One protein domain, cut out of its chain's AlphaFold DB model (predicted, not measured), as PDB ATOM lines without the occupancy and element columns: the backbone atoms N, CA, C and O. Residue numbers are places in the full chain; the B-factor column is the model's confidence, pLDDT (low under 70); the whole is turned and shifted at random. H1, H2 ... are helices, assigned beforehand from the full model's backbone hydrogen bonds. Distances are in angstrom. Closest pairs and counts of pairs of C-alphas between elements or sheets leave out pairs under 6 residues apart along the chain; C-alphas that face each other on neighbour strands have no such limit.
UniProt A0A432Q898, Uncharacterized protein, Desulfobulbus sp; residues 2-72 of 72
ATOM      1  N   MET A   2      48.764  99.452 119.674       81.56
ATOM      2  CA  MET A   2      49.172  98.050 119.422       81.56
ATOM      3  C   MET A   2      50.595  97.675 119.886       81.56
ATOM      4  O   MET A   2      50.777  96.654 120.546       81.56
ATOM      5  N   ALA A   3      51.606  98.503 119.596       80.75
ATOM      6  CA  ALA A   3      53.000  98.217 119.964       80.75
ATOM      7  C   ALA A   3      53.210  98.105 121.487       80.75
ATOM      8  O   ALA A   3      53.970  97.262 121.966       80.75
ATOM      9  N   THR A   4      52.498  98.929 122.258       84.81
ATOM     10  CA  THR A   4      52.530  98.899 123.723       84.81
ATOM     11  C   THR A   4      51.934  97.599 124.251       84.81
ATOM     12  O   THR A   4      52.529  96.963 125.119       84.81
ATOM     13  N   THR A   5      50.804  97.164 123.690       87.31
ATOM     14  CA  THR A   5      50.153  95.900 124.058       87.31
ATOM     15  C   THR A   5      51.051  94.703 123.769       87.31
ATOM     16  O   THR A   5      51.253  93.873 124.649       87.31
ATOM     17  N   LEU A   6      51.667  94.644 122.582       85.25
ATOM     18  CA  LEU A   6      52.603  93.571 122.223       85.25
ATOM     19  C   LEU A   6      53.806  93.513 123.167       85.25
ATOM     20  O   LEU A   6      54.237  92.430 123.553       85.25
ATOM     21  N   THR A   7      54.307  94.674 123.589       86.88
ATOM     22  CA  THR A   7      55.404  94.751 124.560       86.88
ATOM     23  C   THR A   7      54.998  94.118 125.896       86.88
ATOM     24  O   THR A   7      55.762  93.342 126.459       86.88
ATOM     25  N   TRP A   8      53.784  94.371 126.395       86.56
ATOM     26  CA  TRP A   8      53.314  93.759 127.644       86.56
ATOM     27  C   TRP A   8      52.959  92.278 127.508       86.56
ATOM     28  O   TRP A   8      53.283  91.507 128.403       86.56
ATOM     29  N   VAL A   9      52.390  91.848 126.380       87.44
ATOM     30  CA  VAL A   9      52.181  90.417 126.089       87.44
ATOM     31  C   VAL A   9      53.517  89.669 126.096       87.44
ATOM     32  O   VAL A   9      53.618  88.589 126.675       87.44
ATOM     33  N   TYR A  10      54.560  90.268 125.515       86.00
ATOM     34  CA  TYR A  10      55.918  89.734 125.563       86.00
ATOM     35  C   TYR A  10      56.458  89.670 127.000       86.00
ATOM     36  O   TYR A  10      57.034  88.658 127.390       86.00
ATOM     37  N   ALA A  11      56.216  90.702 127.817       85.62
ATOM     38  CA  ALA A  11      56.589  90.694 129.232       85.62
ATOM     39  C   ALA A  11      55.886  89.585 130.030       85.62
ATOM     40  O   ALA A  11      56.524  88.943 130.858       85.62
ATOM     41  N   CYS A  12      54.598  89.337 129.775       85.19
ATOM     42  CA  CYS A  12      53.830  88.289 130.452       85.19
ATOM     43  C   CYS A  12      54.322  86.877 130.112       85.19
ATOM     44  O   CYS A  12      54.102  85.954 130.888       85.19
ATOM     45  N   ARG A  13      54.976  86.701 128.957       83.75
ATOM     46  CA  ARG A  13      55.564  85.423 128.526       83.75
ATOM     47  C   ARG A  13      57.018  85.237 128.963       83.75
ATOM     48  O   ARG A  13      57.610  84.205 128.663       83.75
ATOM     49  N   LEU A  14      57.608  86.216 129.645       82.19
ATOM     50  CA  LEU A  14      58.983  86.131 130.115       82.19
ATOM     51  C   LEU A  14      59.048  85.292 131.403       82.19
ATOM     52  O   LEU A  14      58.534  85.705 132.437       82.19
ATOM     53  N   GLU A  15      59.731  84.146 131.363       71.75
ATOM     54  CA  GLU A  15      59.947  83.300 132.555       71.75
ATOM     55  C   GLU A  15      60.798  83.983 133.636       71.75
ATOM     56  O   GLU A  15      60.703  83.659 134.818       71.75
ATOM     57  N   LYS A  16      61.664  84.923 133.239       74.31
ATOM     58  CA  LYS A  16      62.587  85.634 134.134       74.31
ATOM     59  C   LYS A  16      62.434  87.132 133.969       74.31
ATOM     60  O   LYS A  16      62.261  87.627 132.858       74.31
ATOM     61  N   THR A  17      62.559  87.867 135.069       74.31
ATOM     62  CA  THR A  17      62.481  89.328 135.043       74.31
ATOM     63  C   THR A  17      63.620  89.932 134.199       74.31
ATOM     64  O   THR A  17      64.774  89.505 134.314       74.31
ATOM     65  N   PRO A  18      63.329  90.932 133.339       70.88
ATOM     66  CA  PRO A  18      64.337  91.606 132.526       70.88
ATOM     67  C   PRO A  18      65.491  92.159 133.371       70.88
ATOM     68  O   PRO A  18      65.274  92.878 134.349       70.88
ATOM     69  N   ARG A  19      66.737  91.882 132.966       66.75
ATOM     70  CA  ARG A  19      67.925  92.394 133.663       66.75
ATOM     71  C   ARG A  19      68.068  93.901 133.425       66.75
ATOM     72  O   ARG A  19      68.353  94.341 132.309       66.75
ATOM     73  N   ARG A  20      67.898  94.694 134.486       66.38
ATOM     74  CA  ARG A  20      68.069  96.155 134.450       66.38
ATOM     75  C   ARG A  20      69.521  96.566 134.218       66.38
ATOM     76  O   ARG A  20      70.437  95.973 134.781       66.38
ATOM     77  N   ARG A  21      69.717  97.646 133.448       63.81
ATOM     78  CA  ARG A  21      71.024  98.326 133.305       63.81
ATOM     79  C   ARG A  21      71.355  99.206 134.518       63.81
ATOM     80  O   ARG A  21      72.517  99.311 134.883       63.81
ATOM     81  N   HIS A  22      70.338  99.785 135.158       63.16
ATOM     82  CA  HIS A  22      70.471 100.596 136.372       63.16
ATOM     83  C   HIS A  22      69.479 100.083 137.420       63.16
ATOM     84  O   HIS A  22      68.307 100.460 137.437       63.16
ATOM     85  N   ALA A  23      69.922  99.135 138.245       61.84
ATOM     86  CA  ALA A  23      69.112  98.602 139.331       61.84
ATOM     87  C   ALA A  23      69.142  99.579 140.516       61.84
ATOM     88  O   ALA A  23      70.171  99.743 141.166       61.84
ATOM     89  N   VAL A  24      68.015 100.232 140.794       64.12
ATOM     90  CA  VAL A  24      67.836 100.994 142.036       64.12
ATOM     91  C   VAL A  24      67.490 100.002 143.145       64.12
ATOM     92  O   VAL A  24      66.542  99.222 143.008       64.12
ATOM     93  N   LYS A  25      68.272 100.018 144.228       55.62
ATOM     94  CA  LYS A  25      68.077  99.160 145.405       55.62
ATOM     95  C   LYS A  25      66.648  99.365 145.943       55.62
ATOM     96  O   LYS A  25      66.246 100.499 146.176       55.62
ATOM     97  N   GLY A  26      65.874  98.285 146.088       63.84
ATOM     98  CA  GLY A  26      64.519  98.320 146.663       63.84
ATOM     99  C   GLY A  26      63.339  98.285 145.680       63.84
ATOM    100  O   GLY A  26      62.198  98.312 146.126       63.84
ATOM    101  N   ARG A  27      63.558  98.187 144.358       60.91
ATOM    102  CA  ARG A  27      62.465  97.958 143.387       60.91
ATOM    103  C   ARG A  27      62.597  96.591 142.714       60.91
ATOM    104  O   ARG A  27      63.475  96.409 141.877       60.91
ATOM    105  N   GLY A  28      61.691  95.668 143.045       62.53
ATOM    106  CA  GLY A  28      61.590  94.337 142.422       62.53
ATOM    107  C   GLY A  28      60.858  94.316 141.072       62.53
ATOM    108  O   GLY A  28      60.854  93.296 140.391       62.53
ATOM    109  N   HIS A  29      60.251  95.435 140.665       71.69
ATOM    110  CA  HIS A  29      59.478  95.531 139.423       71.69
ATOM    111  C   HIS A  29      60.329  96.046 138.257       71.69
ATOM    112  O   HIS A  29      61.063  97.034 138.391       71.69
ATOM    113  N   PHE A  30      60.195  95.405 137.095       72.94
ATOM    114  CA  PHE A  30      60.802  95.828 135.832       72.94
ATOM    115  C   PHE A  30      59.992  96.957 135.177       72.94
ATOM    116  O   PHE A  30      58.792  97.091 135.411       72.94
ATOM    117  N   ALA A  31      60.651  97.817 134.395       83.56
ATOM    118  CA  ALA A  31      59.984  98.921 133.706       83.56
ATOM    119  C   ALA A  31      59.625  98.547 132.263       83.56
ATOM    120  O   ALA A  31      60.262  97.694 131.646       83.56
ATOM    121  N   PHE A  32      58.667  99.274 131.684       83.25
ATOM    122  CA  PHE A  32      58.336  99.170 130.261       83.25
ATOM    123  C   PHE A  32      59.569  99.342 129.358       83.25
ATOM    124  O   PHE A  32      59.722  98.642 128.361       83.25
ATOM    125  N   SER A  33      60.485 100.244 129.727       83.75
ATOM    126  CA  SER A  33      61.734 100.477 128.995       83.75
ATOM    127  C   SER A  33      62.644  99.248 128.953       83.75
ATOM    128  O   SER A  33      63.292  99.021 127.929       83.75
ATOM    129  N   ASP A  34      62.667  98.444 130.020       84.25
ATOM    130  CA  ASP A  34      63.457  97.213 130.093       84.25
ATOM    131  C   ASP A  34      62.906  96.170 129.110       84.25
ATOM    132  O   ASP A  34      63.659  95.584 128.330       84.25
ATOM    133  N   VAL A  35      61.580  96.004 129.083       86.69
ATOM    134  CA  VAL A  35      60.894  95.084 128.163       86.69
ATOM    135  C   VAL A  35      61.052  95.541 126.716       86.69
ATOM    136  O   VAL A  35      61.443  94.754 125.859       86.69
ATOM    137  N   ARG A  36      60.831  96.831 126.436       87.19
ATOM    138  CA  ARG A  36      60.995  97.396 125.090       87.19
ATOM    139  C   ARG A  36      62.407  97.165 124.555       87.19
ATOM    140  O   ARG A  36      62.575  96.871 123.376       87.19
ATOM    141  N   ARG A  37      63.427  97.278 125.414       85.81
ATOM    142  CA  ARG A  37      64.818  97.005 125.039       85.81
ATOM    143  C   ARG A  37      65.044  95.532 124.692       85.81
ATOM    144  O   ARG A  37      65.778  95.263 123.746       85.81
ATOM    145  N   LEU A  38      64.437  94.596 125.424       87.44
ATOM    146  CA  LEU A  38      64.506  93.169 125.090       87.44
ATOM    147  C   LEU A  38      63.833  92.868 123.752       87.44
ATOM    148  O   LEU A  38      64.437  92.203 122.916       87.44
ATOM    149  N   VAL A  39      62.641  93.422 123.520       87.31
ATOM    150  CA  VAL A  39      61.925  93.277 122.244       87.31
ATOM    151  C   VAL A  39      62.760  93.838 121.093       87.31
ATOM    152  O   VAL A  39      62.918  93.171 120.079       87.31
ATOM    153  N   ALA A  40      63.355  95.022 121.258       87.50
ATOM    154  CA  ALA A  40      64.225  95.608 120.240       87.50
ATOM    155  C   ALA A  40      65.452  94.732 119.951       87.50
ATOM    156  O   ALA A  40      65.819  94.565 118.794       87.50
ATOM    157  N   LYS A  41      66.061  94.138 120.985       86.50
ATOM    158  CA  LYS A  41      67.186  93.215 120.809       86.50
ATOM    159  C   LYS A  41      66.772  91.951 120.052       86.50
ATOM    160  O   LYS A  41      67.506  91.525 119.175       86.50
ATOM    161  N   ALA A  42      65.611  91.380 120.371       84.88
ATOM    162  CA  ALA A  42      65.075  90.218 119.665       84.88
ATOM    163  C   ALA A  42      64.694  90.545 118.210       84.88
ATOM    164  O   ALA A  42      64.863  89.712 117.333       84.88
ATOM    165  N   ALA A  43      64.220  91.764 117.945       84.25
ATOM    166  CA  ALA A  43      63.881  92.216 116.598       84.25
ATOM    167  C   ALA A  43      65.107  92.511 115.716       84.25
ATOM    168  O   ALA A  43      64.989  92.530 114.496       84.25
ATOM    169  N   MET A  44      66.267  92.771 116.326       83.62
ATOM    170  CA  MET A  44      67.549  92.939 115.629       83.62
ATOM    171  C   MET A  44      68.252  91.607 115.342       83.62
ATOM    172  O   MET A  44      69.312  91.620 114.728       83.62
ATOM    173  N   ASP A  45      67.708  90.484 115.811       84.62
ATOM    174  CA  ASP A  45      68.238  89.160 115.499       84.62
ATOM    175  C   ASP A  45      68.023  88.842 114.013       84.62
ATOM    176  O   ASP A  45      66.945  89.100 113.470       84.62
ATOM    177  N   ASP A  46      69.025  88.265 113.353       76.50
ATOM    178  CA  ASP A  46      68.970  87.980 111.913       76.50
ATOM    179  C   ASP A  46      67.816  87.029 111.550       76.50
ATOM    180  O   ASP A  46      67.234  87.128 110.465       76.50
ATOM    181  N   ASN A  47      67.399  86.164 112.481       80.75
ATOM    182  CA  ASN A  47      66.253  85.277 112.280       80.75
ATOM    183  C   ASN A  47      64.915  86.032 112.293       80.75
ATOM    184  O   ASN A  47      63.923  85.549 111.743       80.75
ATOM    185  N   PHE A  48      64.860  87.226 112.888       78.44
ATOM    186  CA  PHE A  48      63.641  88.032 112.927       78.44
ATOM    187  C   PHE A  48      63.279  88.591 111.548       78.44
ATOM    188  O   PHE A  48      62.098  88.706 111.222       78.44
ATOM    189  N   VAL A  49      64.281  88.865 110.706       73.56
ATOM    190  CA  VAL A  49      64.087  89.340 109.323       73.56
ATOM    191  C   VAL A  49      63.356  88.299 108.467       73.56
ATOM    192  O   VAL A  49      62.649  88.668 107.532       73.56
ATOM    193  N   ILE A  50      63.467  87.010 108.804       77.12
ATOM    194  CA  ILE A  50      62.746  85.925 108.122       77.12
ATOM    195  C   ILE A  50      61.238  86.016 108.402       77.12
ATOM    196  O   ILE A  50      60.428  85.830 107.498       77.12
ATOM    197  N   LEU A  51      60.858  86.320 109.648       79.38
ATOM    198  CA  LEU A  51      59.457  86.412 110.075       79.38
ATOM    199  C   LEU A  51      58.819  87.756 109.700       79.38
ATOM    200  O   LEU A  51      57.650  87.811 109.324       79.38
ATOM    201  N   CYS A  52      59.592  88.835 109.806       76.56
ATOM    202  CA  CYS A  52      59.189  90.197 109.484       76.56
ATOM    203  C   CYS A  52      60.202  90.802 108.502       76.56
ATOM    204  O   CYS A  52      61.081  91.566 108.918       76.56
ATOM    205  N   PRO A  53      60.096  90.485 107.198       72.50
ATOM    206  CA  PRO A  53      60.975  91.074 106.206       72.50
ATOM    207  C   PRO A  53      60.786  92.588 106.192       72.50
ATOM    208  O   PRO A  53      59.662  93.100 106.223       72.50
ATOM    209  N   VAL A  54      61.901  93.317 106.134       72.19
ATOM    210  CA  VAL A  54      61.878  94.771 105.963       72.19
ATOM    211  C   VAL A  54      61.027  95.082 104.737       72.19
ATOM    212  O   VAL A  54      61.260  94.512 103.669       72.19
ATOM    213  N   GLN A  55      60.055  95.983 104.888       66.69
ATOM    214  CA  GLN A  55      59.260  96.505 103.778       66.69
ATOM    215  C   GLN A  55      60.201  97.164 102.763       66.69
ATOM    216  O   GLN A  55      60.525  98.348 102.844       66.69
ATOM    217  N   ARG A  56      60.681  96.377 101.800       63.22
ATOM    218  CA  ARG A  56      61.346  96.901 100.614       63.22
ATOM    219  C   ARG A  56      60.275  97.579  99.777       63.22
ATOM    220  O   ARG A  56      59.155  97.079  99.670       63.22
ATOM    221  N   LYS A  57      60.617  98.721  99.172       61.81
ATOM    222  CA  LYS A  57      59.774  99.314  98.129       61.81
ATOM    223  C   LYS A  57      59.421  98.203  97.142       61.81
ATOM    224  O   LYS A  57      60.316  97.511  96.662       61.81
ATOM    225  N   SER A  58      58.126  98.019  96.903       65.38
ATOM    226  CA  SER A  58      57.643  97.011  95.966       65.38
ATOM    227  C   SER A  58      58.379  97.168  94.635       65.38
ATOM    228  O   SER A  58      58.398  98.262  94.064       65.38
ATOM    229  N   VAL A  59      58.982  96.082  94.144       62.94
ATOM    230  CA  VAL A  59      59.633  96.044  92.823       62.94
ATOM    231  C   VAL A  59      58.637  96.449  91.732       62.94
ATOM    232  O   VAL A  59      59.015  97.100  90.764       62.94
ATOM    233  N   ILE A  60      57.344  96.179  91.943       68.00
ATOM    234  CA  ILE A  60      56.253  96.571  91.044       68.00
ATOM    235  C   ILE A  60      56.188  98.095  90.902       68.00
ATOM    236  O   ILE A  60      56.105  98.599  89.787       68.00
ATOM    237  N   ASN A  61      56.321  98.848  92.000       68.12
ATOM    238  CA  ASN A  61      56.313 100.313  91.938       68.12
ATOM    239  C   ASN A  61      57.529 100.834  91.162       68.12
ATOM    240  O   ASN A  61      57.397 101.771  90.381       68.12
ATOM    241  N   SER A  62      58.697 100.201  91.316       72.94
ATOM    242  CA  SER A  62      59.891 100.524  90.521       72.94
ATOM    243  C   SER A  62      59.670 100.282  89.024       72.94
ATOM    244  O   SER A  62      60.095 101.088  88.201       72.94
ATOM    245  N   LEU A  63      58.993  99.189  88.674       78.19
ATOM    246  CA  LEU A  63      58.760  98.766  87.295       78.19
ATOM    247  C   LEU A  63      57.716  99.661  86.602       78.19
ATOM    248  O   LEU A  63      57.953 100.146  85.499       78.19
ATOM    249  N   VAL A  64      56.619  99.991  87.289       81.00
ATOM    250  CA  VAL A  64      55.621 100.970  86.817       81.00
ATOM    251  C   VAL A  64      56.256 102.347  86.612       81.00
ATOM    252  O   VAL A  64      56.010 102.996  85.598       81.00
ATOM    253  N   THR A  65      57.133 102.774  87.528       82.81
ATOM    254  CA  THR A  65      57.862 104.046  87.381       82.81
ATOM    255  C   THR A  65      58.787 104.030  86.156       82.81
ATOM    256  O   THR A  65      58.917 105.045  85.475       82.81
ATOM    257  N   ALA A  66      59.414 102.891  85.849       85.31
ATOM    258  CA  ALA A  66      60.242 102.735  84.653       85.31
ATOM    259  C   ALA A  66      59.407 102.786  83.363       85.31
ATOM    260  O   ALA A  66      59.785 103.496  82.436       85.31
ATOM    261  N   PHE A  67      58.251 102.116  83.319       87.19
ATOM    262  CA  PHE A  67      57.340 102.191  82.171       87.19
ATOM    263  C   PHE A  67      56.826 103.608  81.916       87.19
ATOM    264  O   PHE A  67      56.867 104.069  80.781       87.19
ATOM    265  N   LEU A  68      56.412 104.327  82.964       86.94
ATOM    266  CA  LEU A  68      55.963 105.718  82.838       86.94
ATOM    267  C   LEU A  68      57.060 106.645  82.296       86.94
ATOM    268  O   LEU A  68      56.752 107.569  81.556       86.94
ATOM    269  N   ARG A  69      58.333 106.391  82.627       80.38
ATOM    270  CA  ARG A  69      59.473 107.144  82.075       80.38
ATOM    271  C   ARG A  69      59.790 106.817  80.619       80.38
ATOM    272  O   ARG A  69      60.376 107.656  79.958       80.38
ATOM    273  N   MET A  70      59.464 105.614  80.151       82.06
ATOM    274  CA  MET A  70      59.652 105.233  78.745       82.06
ATOM    275  C   MET A  70      58.515 105.728  77.845       82.06
ATOM    276  O   MET A  70      58.694 105.803  76.637       82.06
ATOM    277  N   ALA A  71      57.344 106.017  78.420       81.00
ATOM    278  CA  ALA A  71      56.171 106.498  77.694       81.00
ATOM    279  C   ALA A  71      56.082 108.034  77.581       81.00
ATOM    280  O   ALA A  71      55.192 108.525  76.889       81.00
ATOM    281  N   ALA A  72      56.952 108.771  78.279       62.69
ATOM    282  CA  ALA A  72      57.093 110.225  78.183       62.69
ATOM    283  C   ALA A  72      58.163 110.591  77.148       62.69
ATOM    284  O   ALA A  72      57.950 111.591  76.431       62.69
TER     285      ALA A  72
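This is residues 2 to 72 of the 72 residues of an uncharacterized protein of Desulfobulbus sp (UniProt A0A432Q898). Two crossed helices, H1 and H2, make a small body; a long arm, residues 53 to 72 with H4, sticks out. Their link sticks out at residues 22 to 27. The 71 printed residues include four named helices, H1 to H4, and no named strand: all helix, extended, radius of gyration of the C-alphas 20.5 A, spans 70 by 21 by 20 A.

Find C-alpha 2 at (49.172, 98.050, 119.422); H1 runs from there to residue 12, 15.4 A. H2 is residues 32 to 43; H3 is residues 48 to 51. H4, residues 59 to 70, 16.8 A, ends at (59.652, 105.233, 78.745).

Look at Thr 7 and Arg 36, whose C-alphas, the closest of H1 and H2, are 6.2 A apart: these helices touch, about perpendicular at 85 degrees. H4 is apart from H1, H2 and H3. In H1, H2 and H4 every O i to N i+4 pair is within hydrogen-bond range.

The longest span is 70 A, without a cut. The link H1 to H2 is long. pLDDT is under 70 at residues 19 to 28, 55 to 61 and 72.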